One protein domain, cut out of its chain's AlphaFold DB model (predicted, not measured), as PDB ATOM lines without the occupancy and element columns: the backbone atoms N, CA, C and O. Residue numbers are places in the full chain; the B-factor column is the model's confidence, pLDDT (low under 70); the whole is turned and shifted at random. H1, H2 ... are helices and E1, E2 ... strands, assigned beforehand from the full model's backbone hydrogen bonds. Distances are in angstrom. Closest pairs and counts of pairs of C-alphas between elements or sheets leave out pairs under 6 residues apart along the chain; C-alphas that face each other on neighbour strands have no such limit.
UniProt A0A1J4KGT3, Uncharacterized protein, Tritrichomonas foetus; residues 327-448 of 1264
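Overview. This is residues 327 to 448 of the 1264 residues of an uncharacterized protein of Tritrichomonas foetus (UniProt A0A1J4KGT3). The chain is wound in stacked turns, with a twisted wall of six parallel strands along one side and a smaller wall of three parallel strands, E4, E6 and E8, across from part of it. The part of E5 before its bend and E9 lie on a third side, while H1 lies at the E4 end of the smaller wall. The printed part has 122 residues, with one named helix and ten named strands in the order E1 E2 H1 E3 E4 E5 E6 E7 E8 E9 E10, and its class is mostly strand. It is compact and rounded, with a radius of gyration of the C-alphas of 13.6 A and spans of 37 by 32 by 26 A.

Along the chain. Begin with the larger sheet, in the order E2 E1 E3 E5 E7 E10. Find C-alpha 327 at (272.100, 241.768, 285.823), where E1 begins; it runs to residue 331. E2 is residues 346 to 350. E3, residues 368 to 375, is 20.0 A long and bends by 64 degrees at residue 371. E5, residues 388 to 398, is 21.8 A long and bends by 116 degrees at residue 391. E7, residues 417 to 422, is 16.5 A long, and E10, residues 440 to 442, ends at C-alpha 442 at (267.272, 247.853, 266.459). In the second sheet, look for E4 at 380 to 383, E6 at 406 to 411 and E8 at 425 to 427. H1 is residues 355 to 365, 15.6 A, and E9 is 433 to 435.

Arrangement. In the larger sheet, look first at E3 and E5, parallel at 10 degrees, with N 374 and O 396 2.8 A apart, within hydrogen-bond range. On the other side of E3 is E1, parallel to it, with N 373 and O 328 at 2.7 A; E2 is the edge strand beyond, with N 329 and O 347 at 2.8 A. Toward the other edge, E5 and E7 have N 395 and O 418 at 2.8 A, and E7 and E10 have N 421 and O 440 at 2.8 A. E2, H1 and E3 form a split strand-helix-strand unit, two parallel strands joined through a helix with E1 between them, and its crossover is right-handed. H1 only grazes both sheets; its closest C-alphas to E4 are those of Asp 356 and Ile 382, 7.3 A. In H1, 5 of 7 O i to N i+4 pairs are within range. E4 and E6 have N 382 and O 408 at 2.9 A, and E6 and E8 have N 407 and O 425 at 2.8 A. Residues 445 to 446 pair in parallel with 425 to 426 of E8. E9 pairs with no named strand.

Size, cuts and confidence. The C-alphas of Asp 338 and Thr 432, 39.3 A, are the two farthest apart. The printed part has no cut. The link E1 to E2 is long, 14 residues. The mean pLDDT of the printed part is 74.0; look for values under 70 at 46 residues, among them 333 to 348 and 351 to 370.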
ATOM      1  N   GLN A 327     272.237 240.967 287.034       59.50
ATOM      2  CA  GLN A 327     272.100 241.768 285.823       59.50
ATOM      3  C   GLN A 327     272.399 243.220 286.200       59.50
ATOM      4  O   GLN A 327     271.723 243.810 287.048       59.50
ATOM      5  N   MET A 328     273.446 243.788 285.612       71.88
ATOM      6  CA  MET A 328     273.870 245.154 285.912       71.88
ATOM      7  C   MET A 328     273.243 246.124 284.915       71.88
ATOM      8  O   MET A 328     273.315 245.891 283.715       71.88
ATOM      9  N   TYR A 329     272.659 247.220 285.395       76.56
ATOM     10  CA  TYR A 329     272.174 248.326 284.572       76.56
ATOM     11  C   TYR A 329     272.980 249.585 284.888       76.56
ATOM     12  O   TYR A 329     273.041 250.017 286.037       76.56
ATOM     13  N   LEU A 330     273.589 250.194 283.877       81.19
ATOM     14  CA  LEU A 330     274.327 251.447 284.001       81.19
ATOM     15  C   LEU A 330     273.553 252.560 283.303       81.19
ATOM     16  O   LEU A 330     273.337 252.501 282.097       81.19
ATOM     17  N   PHE A 331     273.161 253.577 284.060       79.62
ATOM     18  CA  PHE A 331     272.474 254.764 283.570       79.62
ATOM     19  C   PHE A 331     273.450 255.937 283.566       79.62
ATOM     20  O   PHE A 331     273.936 256.342 284.621       79.62
ATOM     21  N   PHE A 332     273.725 256.493 282.390       75.44
ATOM     22  CA  PHE A 332     274.546 257.702 282.229       75.44
ATOM     23  C   PHE A 332     273.694 258.975 282.083       75.44
ATOM     24  O   PHE A 332     274.230 260.075 281.967       75.44
ATOM     25  N   ASP A 333     272.366 258.826 282.143       67.62
ATOM     26  CA  ASP A 333     271.386 259.905 282.071       67.62
ATOM     27  C   ASP A 333     270.457 259.919 283.288       67.62
ATOM     28  O   ASP A 333     270.099 258.869 283.826       67.62
ATOM     29  N   ASN A 334     269.943 261.110 283.619       57.53
ATOM     30  CA  ASN A 334     268.893 261.327 284.622       57.53
ATOM     31  C   ASN A 334     267.515 260.826 284.133       57.53
ATOM     32  O   ASN A 334     266.574 261.609 283.969       57.53
ATOM     33  N   ILE A 335     267.381 259.530 283.860       56.78
ATOM     34  CA  ILE A 335     266.099 258.894 283.534       56.78
ATOM     35  C   ILE A 335     265.375 258.570 284.857       56.78
ATOM     36  O   ILE A 335     265.997 258.027 285.769       56.78
ATOM     37  N   PRO A 336     264.082 258.922 285.016       48.41
ATOM     38  CA  PRO A 336     263.343 258.680 286.257       48.41
ATOM     39  C   PRO A 336     263.261 257.178 286.591       48.41
ATOM     40  O   PRO A 336     262.887 256.356 285.756       48.41
ATOM     41  N   PHE A 337     263.615 256.854 287.837       53.62
ATOM     42  CA  PHE A 337     264.172 255.576 288.312       53.62
ATOM     43  C   PHE A 337     263.156 254.481 288.718       53.62
ATOM     44  O   PHE A 337     263.540 253.425 289.214       53.62
ATOM     45  N   ASP A 338     261.853 254.695 288.551       45.03
ATOM     46  CA  ASP A 338     260.910 254.188 289.564       45.03
ATOM     47  C   ASP A 338     260.206 252.839 289.299       45.03
ATOM     48  O   ASP A 338     259.292 252.498 290.043       45.03
ATOM     49  N   SER A 339     260.588 252.020 288.307       46.84
ATOM     50  CA  SER A 339     259.913 250.703 288.141       46.84
ATOM     51  C   SER A 339     260.779 249.498 287.782       46.84
ATOM     52  O   SER A 339     260.439 248.399 288.199       46.84
ATOM     53  N   LEU A 340     261.901 249.664 287.076       43.81
ATOM     54  CA  LEU A 340     262.724 248.527 286.629       43.81
ATOM     55  C   LEU A 340     263.745 248.043 287.675       43.81
ATOM     56  O   LEU A 340     264.153 246.891 287.639       43.81
ATOM     57  N   CYS A 341     264.155 248.890 288.624       49.50
ATOM     58  CA  CYS A 341     265.258 248.599 289.554       49.50
ATOM     59  C   CYS A 341     264.823 248.032 290.920       49.50
ATOM     60  O   CYS A 341     265.654 247.895 291.815       49.50
ATOM     61  N   TYR A 342     263.534 247.729 291.111       41.84
ATOM     62  CA  TYR A 342     262.989 247.321 292.415       41.84
ATOM     63  C   TYR A 342     262.949 245.797 292.650       41.84
ATOM     64  O   TYR A 342     262.724 245.378 293.783       41.84
ATOM     65  N   ASP A 343     263.233 244.970 291.639       37.38
ATOM     66  CA  ASP A 343     262.976 243.517 291.680       37.38
ATOM     67  C   ASP A 343     264.115 242.639 292.251       37.38
ATOM     68  O   ASP A 343     264.115 241.425 292.078       37.38
ATOM     69  N   GLY A 344     265.095 243.199 292.968       41.47
ATOM     70  CA  GLY A 344     266.082 242.431 293.762       41.47
ATOM     71  C   GLY A 344     267.125 241.599 292.985       41.47
ATOM     72  O   GLY A 344     268.144 241.223 293.561       41.47
ATOM     73  N   ILE A 345     266.919 241.354 291.686       45.00
ATOM     74  CA  ILE A 345     267.816 240.605 290.774       45.00
ATOM     75  C   ILE A 345     268.694 241.551 289.917       45.00
ATOM     76  O   ILE A 345     269.644 241.128 289.255       45.00
ATOM     77  N   LEU A 346     268.395 242.852 289.955       55.03
ATOM     78  CA  LEU A 346     268.970 243.897 289.107       55.03
ATOM     79  C   LEU A 346     269.766 244.891 289.956       55.03
ATOM     80  O   LEU A 346     269.249 245.397 290.951       55.03
ATOM     81  N   VAL A 347     271.002 245.207 289.556       59.34
ATOM     82  CA  VAL A 347     271.782 246.283 290.192       59.34
ATOM     83  C   VAL A 347     271.927 247.449 289.235       59.34
ATOM     84  O   VAL A 347     272.598 247.352 288.212       59.34
ATOM     85  N   CYS A 348     271.286 248.555 289.595       65.94
ATOM     86  CA  CYS A 348     271.262 249.779 288.815       65.94
ATOM     87  C   CYS A 348     272.257 250.803 289.376       65.94
ATOM     88  O   CYS A 348     272.141 251.201 290.536       65.94
ATOM     89  N   PHE A 349     273.184 251.284 288.549       70.56
ATOM     90  CA  PHE A 349     274.079 252.391 288.886       70.56
ATOM     91  C   PHE A 349     273.767 253.603 288.027       70.56
ATOM     92  O   PHE A 349     273.735 253.507 286.803       70.56
ATOM     93  N   HIS A 350     273.605 254.756 288.668       70.06
ATOM     94  CA  HIS A 350     273.686 256.033 287.974       70.06
ATOM     95  C   HIS A 350     275.145 256.498 287.971       70.06
ATOM     96  O   HIS A 350     275.718 256.765 289.031       70.06
ATOM     97  N   VAL A 351     275.765 256.566 286.796       68.94
ATOM     98  CA  VAL A 351     277.181 256.909 286.644       68.94
ATOM     99  C   VAL A 351     277.296 258.408 286.365       68.94
ATOM    100  O   VAL A 351     277.002 258.882 285.272       68.94
ATOM    101  N   ASN A 352     277.707 259.175 287.379       61.78
ATOM    102  CA  ASN A 352     277.963 260.616 287.243       61.78
ATOM    103  C   ASN A 352     279.265 260.882 286.457       61.78
ATOM    104  O   ASN A 352     280.117 260.002 286.379       61.78
ATOM    105  N   GLU A 353     279.443 262.116 285.959       56.00
ATOM    106  CA  GLU A 353     280.428 262.612 284.961       56.00
ATOM    107  C   GLU A 353     281.929 262.204 285.092       56.00
ATOM    108  O   GLU A 353     282.716 262.535 284.211       56.00
ATOM    109  N   ASN A 354     282.355 261.450 286.115       55.00
ATOM    110  CA  ASN A 354     283.683 260.820 286.202       55.00
ATOM    111  C   ASN A 354     283.596 259.312 285.902       55.00
ATOM    112  O   ASN A 354     283.491 258.491 286.815       55.00
ATOM    113  N   ILE A 355     283.644 258.970 284.614       57.25
ATOM    114  CA  ILE A 355     283.350 257.628 284.090       57.25
ATOM    115  C   ILE A 355     284.477 256.626 284.421       57.25
ATOM    116  O   ILE A 355     284.212 255.598 285.033       57.25
ATOM    117  N   ASP A 356     285.750 256.939 284.160       55.56
ATOM    118  CA  ASP A 356     286.815 255.916 284.216       55.56
ATOM    119  C   ASP A 356     287.175 255.429 285.635       55.56
ATOM    120  O   ASP A 356     287.330 254.233 285.864       55.56
ATOM    121  N   ALA A 357     287.254 256.319 286.632       51.19
ATOM    122  CA  ALA A 357     287.657 255.936 287.996       51.19
ATOM    123  C   ALA A 357     286.552 255.212 288.796       51.19
ATOM    124  O   ALA A 357     286.836 254.574 289.814       51.19
ATOM    125  N   ASN A 358     285.292 255.327 288.368       59.28
ATOM    126  CA  ASN A 358     284.160 254.660 289.012       59.28
ATOM    127  C   ASN A 358     283.853 253.301 288.384       59.28
ATOM    128  O   ASN A 358     283.451 252.397 289.110       59.28
ATOM    129  N   MET A 359     284.061 253.132 287.077       66.06
ATOM    130  CA  MET A 359     283.716 251.892 286.378       66.06
ATOM    131  C   MET A 359     284.558 250.700 286.835       66.06
ATOM    132  O   MET A 359     283.993 249.659 287.160       66.06
ATOM    133  N   ASP A 360     285.874 250.876 286.988       65.69
ATOM    134  CA  ASP A 360     286.743 249.824 287.529       65.69
ATOM    135  C   ASP A 360     286.330 249.432 288.953       65.69
ATOM    136  O   ASP A 360     286.306 248.254 289.293       65.69
ATOM    137  N   ASN A 361     285.938 250.401 289.786       63.53
ATOM    138  CA  ASN A 361     285.460 250.133 291.143       63.53
ATOM    139  C   ASN A 361     284.105 249.411 291.154       63.53
ATOM    140  O   ASN A 361     283.921 248.500 291.961       63.53
ATOM    141  N   ILE A 362     283.180 249.772 290.258       66.94
ATOM    142  CA  ILE A 362     281.894 249.080 290.095       66.94
ATOM    143  C   ILE A 362     282.149 247.631 289.654       66.94
ATOM    144  O   ILE A 362     281.670 246.697 290.292       66.94
ATOM    145  N   PHE A 363     282.979 247.402 288.638       68.81
ATOM    146  CA  PHE A 363     283.286 246.048 288.174       68.81
ATOM    147  C   PHE A 363     284.108 245.232 289.190       68.81
ATOM    148  O   PHE A 363     283.877 244.033 289.341       68.81
ATOM    149  N   LEU A 364     284.991 245.866 289.975       64.12
ATOM    150  CA  LEU A 364     285.718 245.219 291.075       64.12
ATOM    151  C   LEU A 364     284.819 244.830 292.253       64.12
ATOM    152  O   LEU A 364     285.137 243.850 292.933       64.12
ATOM    153  N   GLN A 365     283.751 245.588 292.517       58.16
ATOM    154  CA  GLN A 365     282.772 245.298 293.571       58.16
ATOM    155  C   GLN A 365     281.750 244.238 293.139       58.16
ATOM    156  O   GLN A 365     281.312 243.442 293.965       58.16
ATOM    157  N   TYR A 366     281.417 244.180 291.849       60.19
ATOM    158  CA  TYR A 366     280.391 243.297 291.287       60.19
ATOM    159  C   TYR A 366     280.983 242.375 290.214       60.19
ATOM    160  O   TYR A 366     280.548 242.362 289.067       60.19
ATOM    161  N   ARG A 367     282.003 241.599 290.607       53.09
ATOM    162  CA  ARG A 367     282.853 240.815 289.689       53.09
ATOM    163  C   ARG A 367     282.130 239.718 288.910       53.09
ATOM    164  O   ARG A 367     282.648 239.291 287.886       53.09
ATOM    165  N   TYR A 368     280.978 239.253 289.390       57.03
ATOM    166  CA  TYR A 368     280.233 238.142 288.798       57.03
ATOM    167  C   TYR A 368     278.854 238.617 288.338       57.03
ATOM    168  O   TYR A 368     277.901 238.677 289.117       57.03
ATOM    169  N   VAL A 369     278.767 238.945 287.054       59.66
ATOM    170  CA  VAL A 369     277.544 239.354 286.353       59.66
ATOM    171  C   VAL A 369     277.228 238.337 285.251       59.66
ATOM    172  O   VAL A 369     278.119 237.613 284.810       59.66
ATOM    173  N   ASN A 370     275.971 238.252 284.808       62.34
ATOM    174  CA  ASN A 370     275.540 237.390 283.686       62.34
ATOM    175  C   ASN A 370     275.032 238.199 282.486       62.34
ATOM    176  O   ASN A 370     275.018 237.695 281.365       62.34
ATOM    177  N   ALA A 371     274.626 239.447 282.717       73.38
ATOM    178  CA  ALA A 371     274.313 240.404 281.672       73.38
ATOM    179  C   ALA A 371     274.628 241.834 282.133       73.38
ATOM    180  O   ALA A 371     274.490 242.170 283.314       73.38
ATOM    181  N   LEU A 372     275.006 242.689 281.182       83.56
ATOM    182  CA  LEU A 372     275.206 244.123 281.388       83.56
ATOM    183  C   LEU A 372     274.316 244.905 280.428       83.56
ATOM    184  O   LEU A 372     274.422 244.750 279.216       83.56
ATOM    185  N   SER A 373     273.487 245.781 280.980       86.00
ATOM    186  CA  SER A 373     272.682 246.757 280.258       86.00
ATOM    187  C   SER A 373     273.247 248.168 280.444       86.00
ATOM    188  O   SER A 373     273.478 248.595 281.571       86.00
ATOM    189  N   ILE A 374     273.461 248.915 279.363       86.81
ATOM    190  CA  ILE A 374     273.937 250.307 279.394       86.81
ATOM    191  C   ILE A 374     272.885 251.202 278.751       86.81
ATOM    192  O   ILE A 374     272.480 250.953 277.618       86.81
ATOM    193  N   ILE A 375     272.467 252.252 279.456       86.62
ATOM    194  CA  ILE A 375     271.500 253.247 278.991       86.62
ATOM    195  C   ILE A 375     272.141 254.636 279.032       86.62
ATOM    196  O   ILE A 375     272.656 255.059 280.072       86.62
ATOM    197  N   PHE A 376     272.137 255.338 277.896       88.00
ATOM    198  CA  PHE A 376     272.897 256.579 277.722       88.00
ATOM    199  C   PHE A 376     272.358 257.466 276.582       88.00
ATOM    200  O   PHE A 376     271.780 256.963 275.619       88.00
ATOM    201  N   SER A 377     272.576 258.786 276.644       84.50
ATOM    202  CA  SER A 377     272.038 259.727 275.644       84.50
ATOM    203  C   SER A 377     273.103 260.453 274.825       84.50
ATOM    204  O   SER A 377     272.811 260.891 273.709       84.50
ATOM    205  N   SER A 378     274.338 260.543 275.322       84.81
ATOM    206  CA  SER A 378     275.449 261.269 274.690       84.81
ATOM    207  C   SER A 378     276.632 260.365 274.332       84.81
ATOM    208  O   SER A 378     276.563 259.154 274.490       84.81
ATOM    209  N   TYR A 379     277.738 260.940 273.852       86.81
ATOM    210  CA  TYR A 379     278.977 260.184 273.663       86.81
ATOM    211  C   TYR A 379     279.461 259.586 274.998       86.81
ATOM    212  O   TYR A 379     279.533 260.306 275.996       86.81
ATOM    213  N   LEU A 380     279.806 258.298 274.998       85.19
ATOM    214  CA  LEU A 380     280.284 257.540 276.152       85.19
ATOM    215  C   LEU A 380     281.536 256.745 275.770       85.19
ATOM    216  O   LEU A 380     281.601 256.160 274.695       85.19
ATOM    217  N   GLN A 381     282.520 256.688 276.661       85.94
ATOM    218  CA  GLN A 381     283.685 255.818 276.527       85.94
ATOM    219  C   GLN A 381     283.706 254.843 277.706       85.94
ATOM    220  O   GLN A 381     283.474 255.266 278.835       85.94
ATOM    221  N   ILE A 382     283.936 253.552 277.449       82.00
ATOM    222  CA  ILE A 382     283.896 252.508 278.481       82.00
ATOM    223  C   ILE A 382     284.983 251.450 278.269       82.00
ATOM    224  O   ILE A 382     285.232 251.012 277.145       82.00
ATOM    225  N   ASN A 383     285.599 251.013 279.367       81.50
ATOM    226  CA  ASN A 383     286.493 249.861 279.407       81.50
ATOM    227  C   ASN A 383     285.768 248.665 280.045       81.50
ATOM    228  O   ASN A 383     285.304 248.769 281.177       81.50
ATOM    229  N   LEU A 384     285.671 247.542 279.329       80.75
ATOM    230  CA  LEU A 384     285.001 246.326 279.792       80.75
ATOM    231  C   LEU A 384     285.981 245.227 280.243       80.75
ATOM    232  O   LEU A 384     285.534 244.161 280.654       80.75
ATOM    233  N   SER A 385     287.304 245.443 280.207       76.94
ATOM    234  CA  SER A 385     288.281 244.382 280.510       76.94
ATOM    235  C   SER A 385     288.344 243.961 281.984       76.94
ATOM    236  O   SER A 385     288.807 242.858 282.285       76.94
ATOM    237  N   ALA A 386     287.819 244.784 282.899       70.38
ATOM    238  CA  ALA A 386     287.704 244.471 284.327       70.38
ATOM    239  C   ALA A 386     286.528 243.529 284.675       70.38
ATOM    240  O   ALA A 386     286.463 243.023 285.798       70.38
ATOM    241  N   LEU A 387     285.598 243.285 283.743       71.25
ATOM    242  CA  LEU A 387     284.485 242.352 283.934       71.25
ATOM    243  C   LEU A 387     284.978 240.906 283.851       71.25
ATOM    244  O   LEU A 387     285.651 240.537 282.896       71.25
ATOM    245  N   THR A 388     284.626 240.074 284.835       63.81
ATOM    246  CA  THR A 388     284.921 238.633 284.790       63.81
ATOM    247  C   THR A 388     283.701 237.890 284.252       63.81
ATOM    248  O   THR A 388     282.658 237.851 284.906       63.81
ATOM    249  N   ILE A 389     283.818 237.309 283.058       62.56
ATOM    250  CA  ILE A 389     282.721 236.601 282.384       62.56
ATOM    251  C   ILE A 389     282.712 235.125 282.807       62.56
ATOM    252  O   ILE A 389     283.749 234.463 282.790       62.56
ATOM    253  N   ASN A 390     281.541 234.595 283.174       54.03
ATOM    254  CA  ASN A 390     281.356 233.174 283.479       54.03
ATOM    255  C   ASN A 390     280.323 232.558 282.525       54.03
ATOM    256  O   ASN A 390     279.131 232.838 282.632       54.03
ATOM    257  N   GLY A 391     280.774 231.715 281.595       59.19
ATOM    258  CA  GLY A 391     279.906 231.082 280.602       59.19
ATOM    259  C   GLY A 391     279.498 232.023 279.462       59.19
ATOM    260  O   GLY A 391     280.344 232.711 278.899       59.19
ATOM    261  N   TYR A 392     278.217 231.994 279.088       63.88
ATOM    262  CA  TYR A 392     277.634 232.814 278.021       63.88
ATOM    263  C   TYR A 392     277.061 234.114 278.597       63.88
ATOM    264  O   TYR A 392     276.360 234.069 279.609       63.88
ATOM    265  N   TYR A 393     277.352 235.255 277.973       74.00
ATOM    266  CA  TYR A 393     277.092 236.577 278.550       74.00
ATOM    267  C   TYR A 393     276.394 237.515 277.565       74.00
ATOM    268  O   TYR A 393     276.688 237.469 276.378       74.00
ATOM    269  N   THR A 394     275.508 238.402 278.029       81.69
ATOM    270  CA  THR A 394     274.788 239.342 277.144       81.69
ATOM    271  C   THR A 394     275.076 240.804 277.491       81.69
ATOM    272  O   THR A 394     274.830 241.253 278.612       81.69
ATOM    273  N   PHE A 395     275.543 241.570 276.505       86.69
ATOM    274  CA  PHE A 395     275.611 243.028 276.525       86.69
ATOM    275  C   PHE A 395     274.390 243.621 275.826       86.69
ATOM    276  O   PHE A 395     274.183 243.418 274.633       86.69
ATOM    277  N   GLN A 396     273.602 244.408 276.550       89.62
ATOM    278  CA  GLN A 396     272.509 245.198 276.001       89.62
ATOM    279  C   GLN A 396     272.858 246.686 276.090       89.62
ATOM    280  O   GLN A 396     273.110 247.209 277.167       89.62
ATOM    281  N   ILE A 397     272.864 247.409 274.976       90.44
ATOM    282  CA  ILE A 397     273.218 248.831 274.953       90.44
ATOM    283  C   ILE A 397     272.090 249.611 274.295       90.44
ATOM    284  O   ILE A 397     271.767 249.405 273.129       90.44
ATOM    285  N   THR A 398     271.486 250.516 275.055       90.62
ATOM    286  CA  THR A 398     270.313 251.293 274.656       90.62
ATOM    287  C   THR A 398     270.637 252.783 274.689       90.62
ATOM    288  O   THR A 398     270.942 253.345 275.738       90.62
ATOM    289  N   GLY A 399     270.594 253.420 273.525       88.38
ATOM    290  CA  GLY A 399     270.731 254.860 273.368       88.38
ATOM    291  C   GLY A 399     269.384 255.579 273.403       88.38
ATOM    292  O   GLY A 399     268.330 254.970 273.571       88.38
ATOM    293  N   THR A 400     269.412 256.894 273.201       84.88
ATOM    294  CA  THR A 400     268.195 257.698 272.968       84.88
ATOM    295  C   THR A 400     268.050 258.145 271.512       84.88
ATOM    296  O   THR A 400     266.952 258.488 271.076       84.88
ATOM    297  N   ASP A 401     269.159 258.185 270.770       85.06
ATOM    298  CA  ASP A 401     269.238 258.623 269.377       85.06
ATOM    299  C   ASP A 401     270.518 258.054 268.748       85.06
ATOM    300  O   ASP A 401     271.623 258.348 269.214       85.06
ATOM    301  N   ILE A 402     270.372 257.308 267.647       89.44
ATOM    302  CA  ILE A 402     271.474 256.653 266.929       89.44
ATOM    303  C   ILE A 402     272.646 257.599 266.614       89.44
ATOM    304  O   ILE A 402     273.798 257.176 266.653       89.44
ATOM    305  N   ASN A 403     272.388 258.885 266.345       84.81
ATOM    306  CA  ASN A 403     273.419 259.850 265.950       84.81
ATOM    307  C   ASN A 403     274.070 260.584 267.132       84.81
ATOM    308  O   ASN A 403     275.090 261.247 266.945       84.81
ATOM    309  N   LYS A 404     273.474 260.529 268.329       85.31
ATOM    310  CA  LYS A 404     273.964 261.248 269.522       85.31
ATOM    311  C   LYS A 404     274.515 260.307 270.582       85.31
ATOM    312  O   LYS A 404     275.515 260.628 271.221       85.31
ATOM    313  N   SER A 405     273.868 259.161 270.754       91.94
ATOM    314  CA  SER A 405     274.231 258.123 271.710       91.94
ATOM    315  C   SER A 405     275.294 257.225 271.076       91.94
ATOM    316  O   SER A 405     274.990 256.177 270.510       91.94
ATOM    317  N   ILE A 406     276.547 257.689 271.114       91.19
ATOM    318  CA  ILE A 406     277.712 256.979 270.568       91.19
ATOM    319  C   ILE A 406     278.539 256.400 271.716       91.19
ATOM    320  O   ILE A 406     279.076 257.164 272.512       91.19
ATOM    321  N   ILE A 407     278.672 255.078 271.806       90.56
ATOM    322  CA  ILE A 407     279.523 254.420 272.802       90.56
ATOM    323  C   ILE A 407     280.813 253.901 272.160       90.56
ATOM    324  O   ILE A 407     280.789 253.257 271.116       90.56
ATOM    325  N   ASN A 408     281.949 254.186 272.784       90.00
ATOM    326  CA  ASN A 408     283.269 253.727 272.376       90.00
ATOM    327  C   ASN A 408     283.816 252.740 273.417       90.00
ATOM    328  O   ASN A 408     284.146 253.140 274.537       90.00
ATOM    329  N   VAL A 409     283.896 251.461 273.049       88.06
ATOM    330  CA  VAL A 409     284.485 250.405 273.879       88.06
ATOM    331  C   VAL A 409     285.994 250.412 273.661       88.06
ATOM    332  O   VAL A 409     286.472 250.156 272.559       88.06
ATOM    333  N   THR A 410     286.766 250.719 274.700       84.88
ATOM    334  CA  THR A 410     288.228 250.849 274.573       84.88
ATOM    335  C   THR A 410     288.966 249.524 274.669       84.88
ATOM    336  O   THR A 410     290.050 249.391 274.105       84.88
ATOM    337  N   ASP A 411     288.407 248.576 275.419       81.31
ATOM    338  CA  ASP A 411     288.967 247.249 275.659       81.31
ATOM    339  C   ASP A 411     287.849 246.305 276.140       81.31
ATOM    340  O   ASP A 411     286.893 246.750 276.784       81.31
ATOM    341  N   CYS A 412     287.937 245.022 275.791       77.19
ATOM    342  CA  CYS A 412     286.929 243.998 276.082       77.19
ATOM    343  C   CYS A 412     287.612 242.630 276.197       77.19
ATOM    344  O   CYS A 412     288.552 242.355 275.454       77.19
ATOM    345  N   GLN A 413     287.151 241.768 277.110       68.44
ATOM    346  CA  GLN A 413     287.661 240.396 277.188       68.44
ATOM    347  C   GLN A 413     287.218 239.575 275.966       68.44
ATOM    348  O   GLN A 413     286.086 239.703 275.500       68.44
ATOM    349  N   GLU A 414     288.112 238.719 275.469       61.34
ATOM    350  CA  GLU A 414     287.843 237.751 274.400       61.34
ATOM    351  C   GLU A 414     287.078 236.554 274.997       61.34
ATOM    352  O   GLU A 414     287.669 235.748 275.713       61.34
ATOM    353  N   SER A 415     285.752 236.472 274.810       60.12
ATOM    354  CA  SER A 415     284.944 235.242 274.999       60.12
ATOM    355  C   SER A 415     283.434 235.456 274.761       60.12
ATOM    356  O   SER A 415     282.943 236.584 274.780       60.12
ATOM    357  N   ASN A 416     282.724 234.339 274.521       65.69
ATOM    358  CA  ASN A 416     281.272 234.089 274.364       65.69
ATOM    359  C   ASN A 416     280.291 235.189 274.844       65.69
ATOM    360  O   ASN A 416     279.584 235.012 275.842       65.69
ATOM    361  N   THR A 417     280.199 236.300 274.109       76.69
ATOM    362  CA  THR A 417     279.338 237.447 274.444       76.69
ATOM    363  C   THR A 417     278.356 237.792 273.324       76.69
ATOM    364  O   THR A 417     278.752 238.034 272.189       76.69
ATOM    365  N   ASP A 418     277.071 237.881 273.657       82.00
ATOM    366  CA  ASP A 418     276.027 238.400 272.773       82.00
ATOM    367  C   ASP A 418     275.868 239.907 272.909       82.00
ATOM    368  O   ASP A 418     275.934 240.452 274.009       82.00
ATOM    369  N   TRP A 419     275.582 240.573 271.790       87.69
ATOM    370  CA  TRP A 419     275.447 242.025 271.717       87.69
ATOM    371  C   TRP A 419     274.064 242.416 271.195       87.69
ATOM    372  O   TRP A 419     273.687 242.061 270.081       87.69
ATOM    373  N   LEU A 420     273.315 243.178 271.989       90.31
ATOM    374  CA  LEU A 420     271.997 243.712 271.656       90.31
ATOM    375  C   LEU A 420     272.058 245.244 271.684       90.31
ATOM    376  O   LEU A 420     272.262 245.835 272.744       90.31
ATOM    377  N   LEU A 421     271.886 245.900 270.539       91.88
ATOM    378  CA  LEU A 421     272.019 247.351 270.393       91.88
ATOM    379  C   LEU A 421     270.685 247.987 269.990       91.88
ATOM    380  O   LEU A 421     270.072 247.595 268.995       91.88
ATOM    381  N   PHE A 422     270.271 249.006 270.738       92.19
ATOM    382  CA  PHE A 422     269.021 249.738 270.545       92.19
ATOM    383  C   PHE A 422     269.301 251.241 270.481       92.19
ATOM    384  O   PHE A 422     269.979 251.764 271.361       92.19
ATOM    385  N   ASP A 423     268.791 251.941 269.465       92.00
ATOM    386  CA  ASP A 423     268.803 253.416 269.376       92.00
ATOM    387  C   ASP A 423     270.191 254.080 269.587       92.00
ATOM    388  O   ASP A 423     270.286 255.199 270.096       92.00
ATOM    389  N   CYS A 424     271.290 253.404 269.222       93.50
ATOM    390  CA  CYS A 424     272.661 253.841 269.519       93.50
ATOM    391  C   CYS A 424     273.678 253.524 268.408       93.50
ATOM    392  O   CYS A 424     273.435 252.707 267.520       93.50
ATOM    393  N   SER A 425     274.846 254.165 268.473       94.38
ATOM    394  CA  SER A 425     276.025 253.791 267.683       94.38
ATOM    395  C   SER A 425     277.117 253.222 268.587       94.38
ATOM    396  O   SER A 425     277.411 253.823 269.617       94.38
ATOM    397  N   ILE A 426     277.765 252.122 268.195       92.75
ATOM    398  CA  ILE A 426     278.923 251.555 268.913       92.75
ATOM    399  C   ILE A 426     280.203 251.597 268.070       92.75
ATOM    400  O   ILE A 426     280.166 251.415 266.851       92.75
ATOM    401  N   ILE A 427     281.335 251.818 268.740       92.50
ATOM    402  CA  ILE A 427     282.693 251.661 268.216       92.50
ATOM    403  C   ILE A 427     283.398 250.603 269.068       92.50
ATOM    404  O   ILE A 427     283.481 250.750 270.288       92.50
ATOM    405  N   PHE A 428     283.899 249.549 268.427       88.25
ATOM    406  CA  PHE A 428     284.728 248.517 269.058       88.25
ATOM    407  C   PHE A 428     286.222 248.899 269.024       88.25
ATOM    408  O   PHE A 428     286.618 249.705 268.174       88.25
ATOM    409  N   PRO A 429     287.082 248.330 269.892       82.62
ATOM    410  CA  PRO A 429     288.525 248.550 269.825       82.62
ATOM    411  C   PRO A 429     289.107 248.094 268.476       82.62
ATOM    412  O   PRO A 429     288.554 247.249 267.785       82.62
ATOM    413  N   ILE A 430     290.264 248.648 268.097       77.75
ATOM    414  CA  ILE A 430     290.887 248.438 266.769       77.75
ATOM    415  C   ILE A 430     291.396 246.987 266.565       77.75
ATOM    416  O   ILE A 430     291.785 246.608 265.462       77.75
ATOM    417  N   LYS A 431     291.408 246.156 267.612       79.62
ATOM    418  CA  LYS A 431     291.767 244.733 267.518       79.62
ATOM    419  C   LYS A 431     290.570 243.913 267.028       79.62
ATOM    420  O   LYS A 431     289.438 244.243 267.360       79.62
ATOM    421  N   THR A 432     290.829 242.836 266.285       77.25
ATOM    422  CA  THR A 432     289.783 241.875 265.908       77.25
ATOM    423  C   THR A 432     289.143 241.283 267.165       77.25
ATOM    424  O   THR A 432     289.869 240.807 268.033       77.25
ATOM    425  N   ILE A 433     287.813 241.311 267.258       76.44
ATOM    426  CA  ILE A 433     287.049 240.699 268.352       76.44
ATOM    427  C   ILE A 433     286.292 239.498 267.805       76.44
ATOM    428  O   ILE A 433     285.521 239.633 266.857       76.44
ATOM    429  N   GLU A 434     286.471 238.346 268.440       77.81
ATOM    430  CA  GLU A 434     285.657 237.163 268.177       77.81
ATOM    431  C   GLU A 434     284.333 237.253 268.941       77.81
ATOM    432  O   GLU A 434     284.321 237.379 270.167       77.81
ATOM    433  N   ILE A 435     283.215 237.191 268.216       80.44
ATOM    434  CA  ILE A 435     281.869 237.157 268.794       80.44
ATOM    435  C   ILE A 435     281.145 235.873 268.372       80.44
ATOM    436  O   ILE A 435     281.247 235.475 267.208       80.44
ATOM    437  N   PRO A 436     280.411 235.213 269.287       74.69
ATOM    438  CA  PRO A 436     279.732 233.954 269.002       74.69
ATOM    439  C   PRO A 436     278.668 234.114 267.915       74.69
ATOM    440  O   PRO A 436     278.599 233.273 267.032       74.69
ATOM    441  N   ASN A 437     277.897 235.207 267.942       76.44
ATOM    442  CA  ASN A 437     276.754 235.445 267.061       76.44
ATOM    443  C   ASN A 437     276.715 236.872 266.505       76.44
ATOM    444  O   ASN A 437     277.364 237.784 267.022       76.44
ATOM    445  N   ILE A 438     275.903 237.082 265.461       80.00
ATOM    446  CA  ILE A 438     275.619 238.419 264.920       80.00
ATOM    447  C   ILE A 438     274.956 239.296 265.994       80.00
ATOM    448  O   ILE A 438     273.938 238.884 266.558       80.00
ATOM    449  N   PRO A 439     275.439 240.534 266.215       85.25
ATOM    450  CA  PRO A 439     274.779 241.485 267.099       85.25
ATOM    451  C   PRO A 439     273.357 241.813 266.632       85.25
ATOM    452  O   PRO A 439     273.127 242.140 265.466       85.25
ATOM    453  N   TYR A 440     272.397 241.807 267.549       85.56
ATOM    454  CA  TYR A 440     271.046 242.273 267.260       85.56
ATOM    455  C   TYR A 440     271.018 243.805 267.212       85.56
ATOM    456  O   TYR A 440     271.398 244.458 268.184       85.56
ATOM    457  N   LEU A 441     270.550 244.387 266.103       87.94
ATOM    458  CA  LEU A 441     270.498 245.839 265.893       87.94
ATOM    459  C   LEU A 441     269.051 246.316 265.704       87.94
ATOM    460  O   LEU A 441     268.398 245.957 264.725       87.94
ATOM    461  N   ALA A 442     268.568 247.187 266.586       86.31
ATOM    462  CA  ALA A 442     267.272 247.853 266.459       86.31
ATOM    463  C   ALA A 442     267.456 249.376 266.469       86.31
ATOM    464  O   ALA A 442     267.757 249.966 267.502       86.31
ATOM    465  N   ASN A 443     267.299 250.021 265.305       87.75
ATOM    466  CA  ASN A 443     267.615 251.449 265.121       87.75
ATOM    467  C   ASN A 443     269.020 251.821 265.652       87.75
ATOM    468  O   ASN A 443     269.228 252.874 266.247       87.75
ATOM    469  N   ALA A 444     269.983 250.918 265.454       90.69
ATOM    470  CA  ALA A 444     271.350 251.024 265.946       90.69
ATOM    471  C   ALA A 444     272.360 250.731 264.828       90.69
ATOM    472  O   ALA A 444     272.005 250.124 263.814       90.69
ATOM    473  N   GLN A 445     273.617 251.145 265.005       92.06
ATOM    474  CA  GLN A 445     274.699 250.865 264.052       92.06
ATOM    475  C   GLN A 445     276.037 250.567 264.737       92.06
ATOM    476  O   GLN A 445     276.367 251.126 265.783       92.06
ATOM    477  N   ILE A 446     276.838 249.717 264.099       90.81
ATOM    478  CA  ILE A 446     278.241 249.474 264.449       90.81
ATOM    479  C   ILE A 446     279.080 250.293 263.471       90.81
ATOM    480  O   ILE A 446     278.931 250.137 262.260       90.81
ATOM    481  N   LEU A 447     279.918 251.197 263.974       90.25
ATOM    482  CA  LEU A 447     280.650 252.156 263.136       90.25
ATOM    483  C   LEU A 447     281.916 251.566 262.488       90.25
ATOM    484  O   LEU A 447     282.406 252.133 261.516       90.25
ATOM    485  N   ASN A 448     282.423 250.444 263.007       89.75
ATOM    486  CA  ASN A 448     283.584 249.703 262.501       89.75
ATOM    487  C   ASN A 448     283.326 248.179 262.443       89.75
ATOM    488  O   ASN A 448     283.997 247.412 263.130       89.75
TER     489      ASN A 448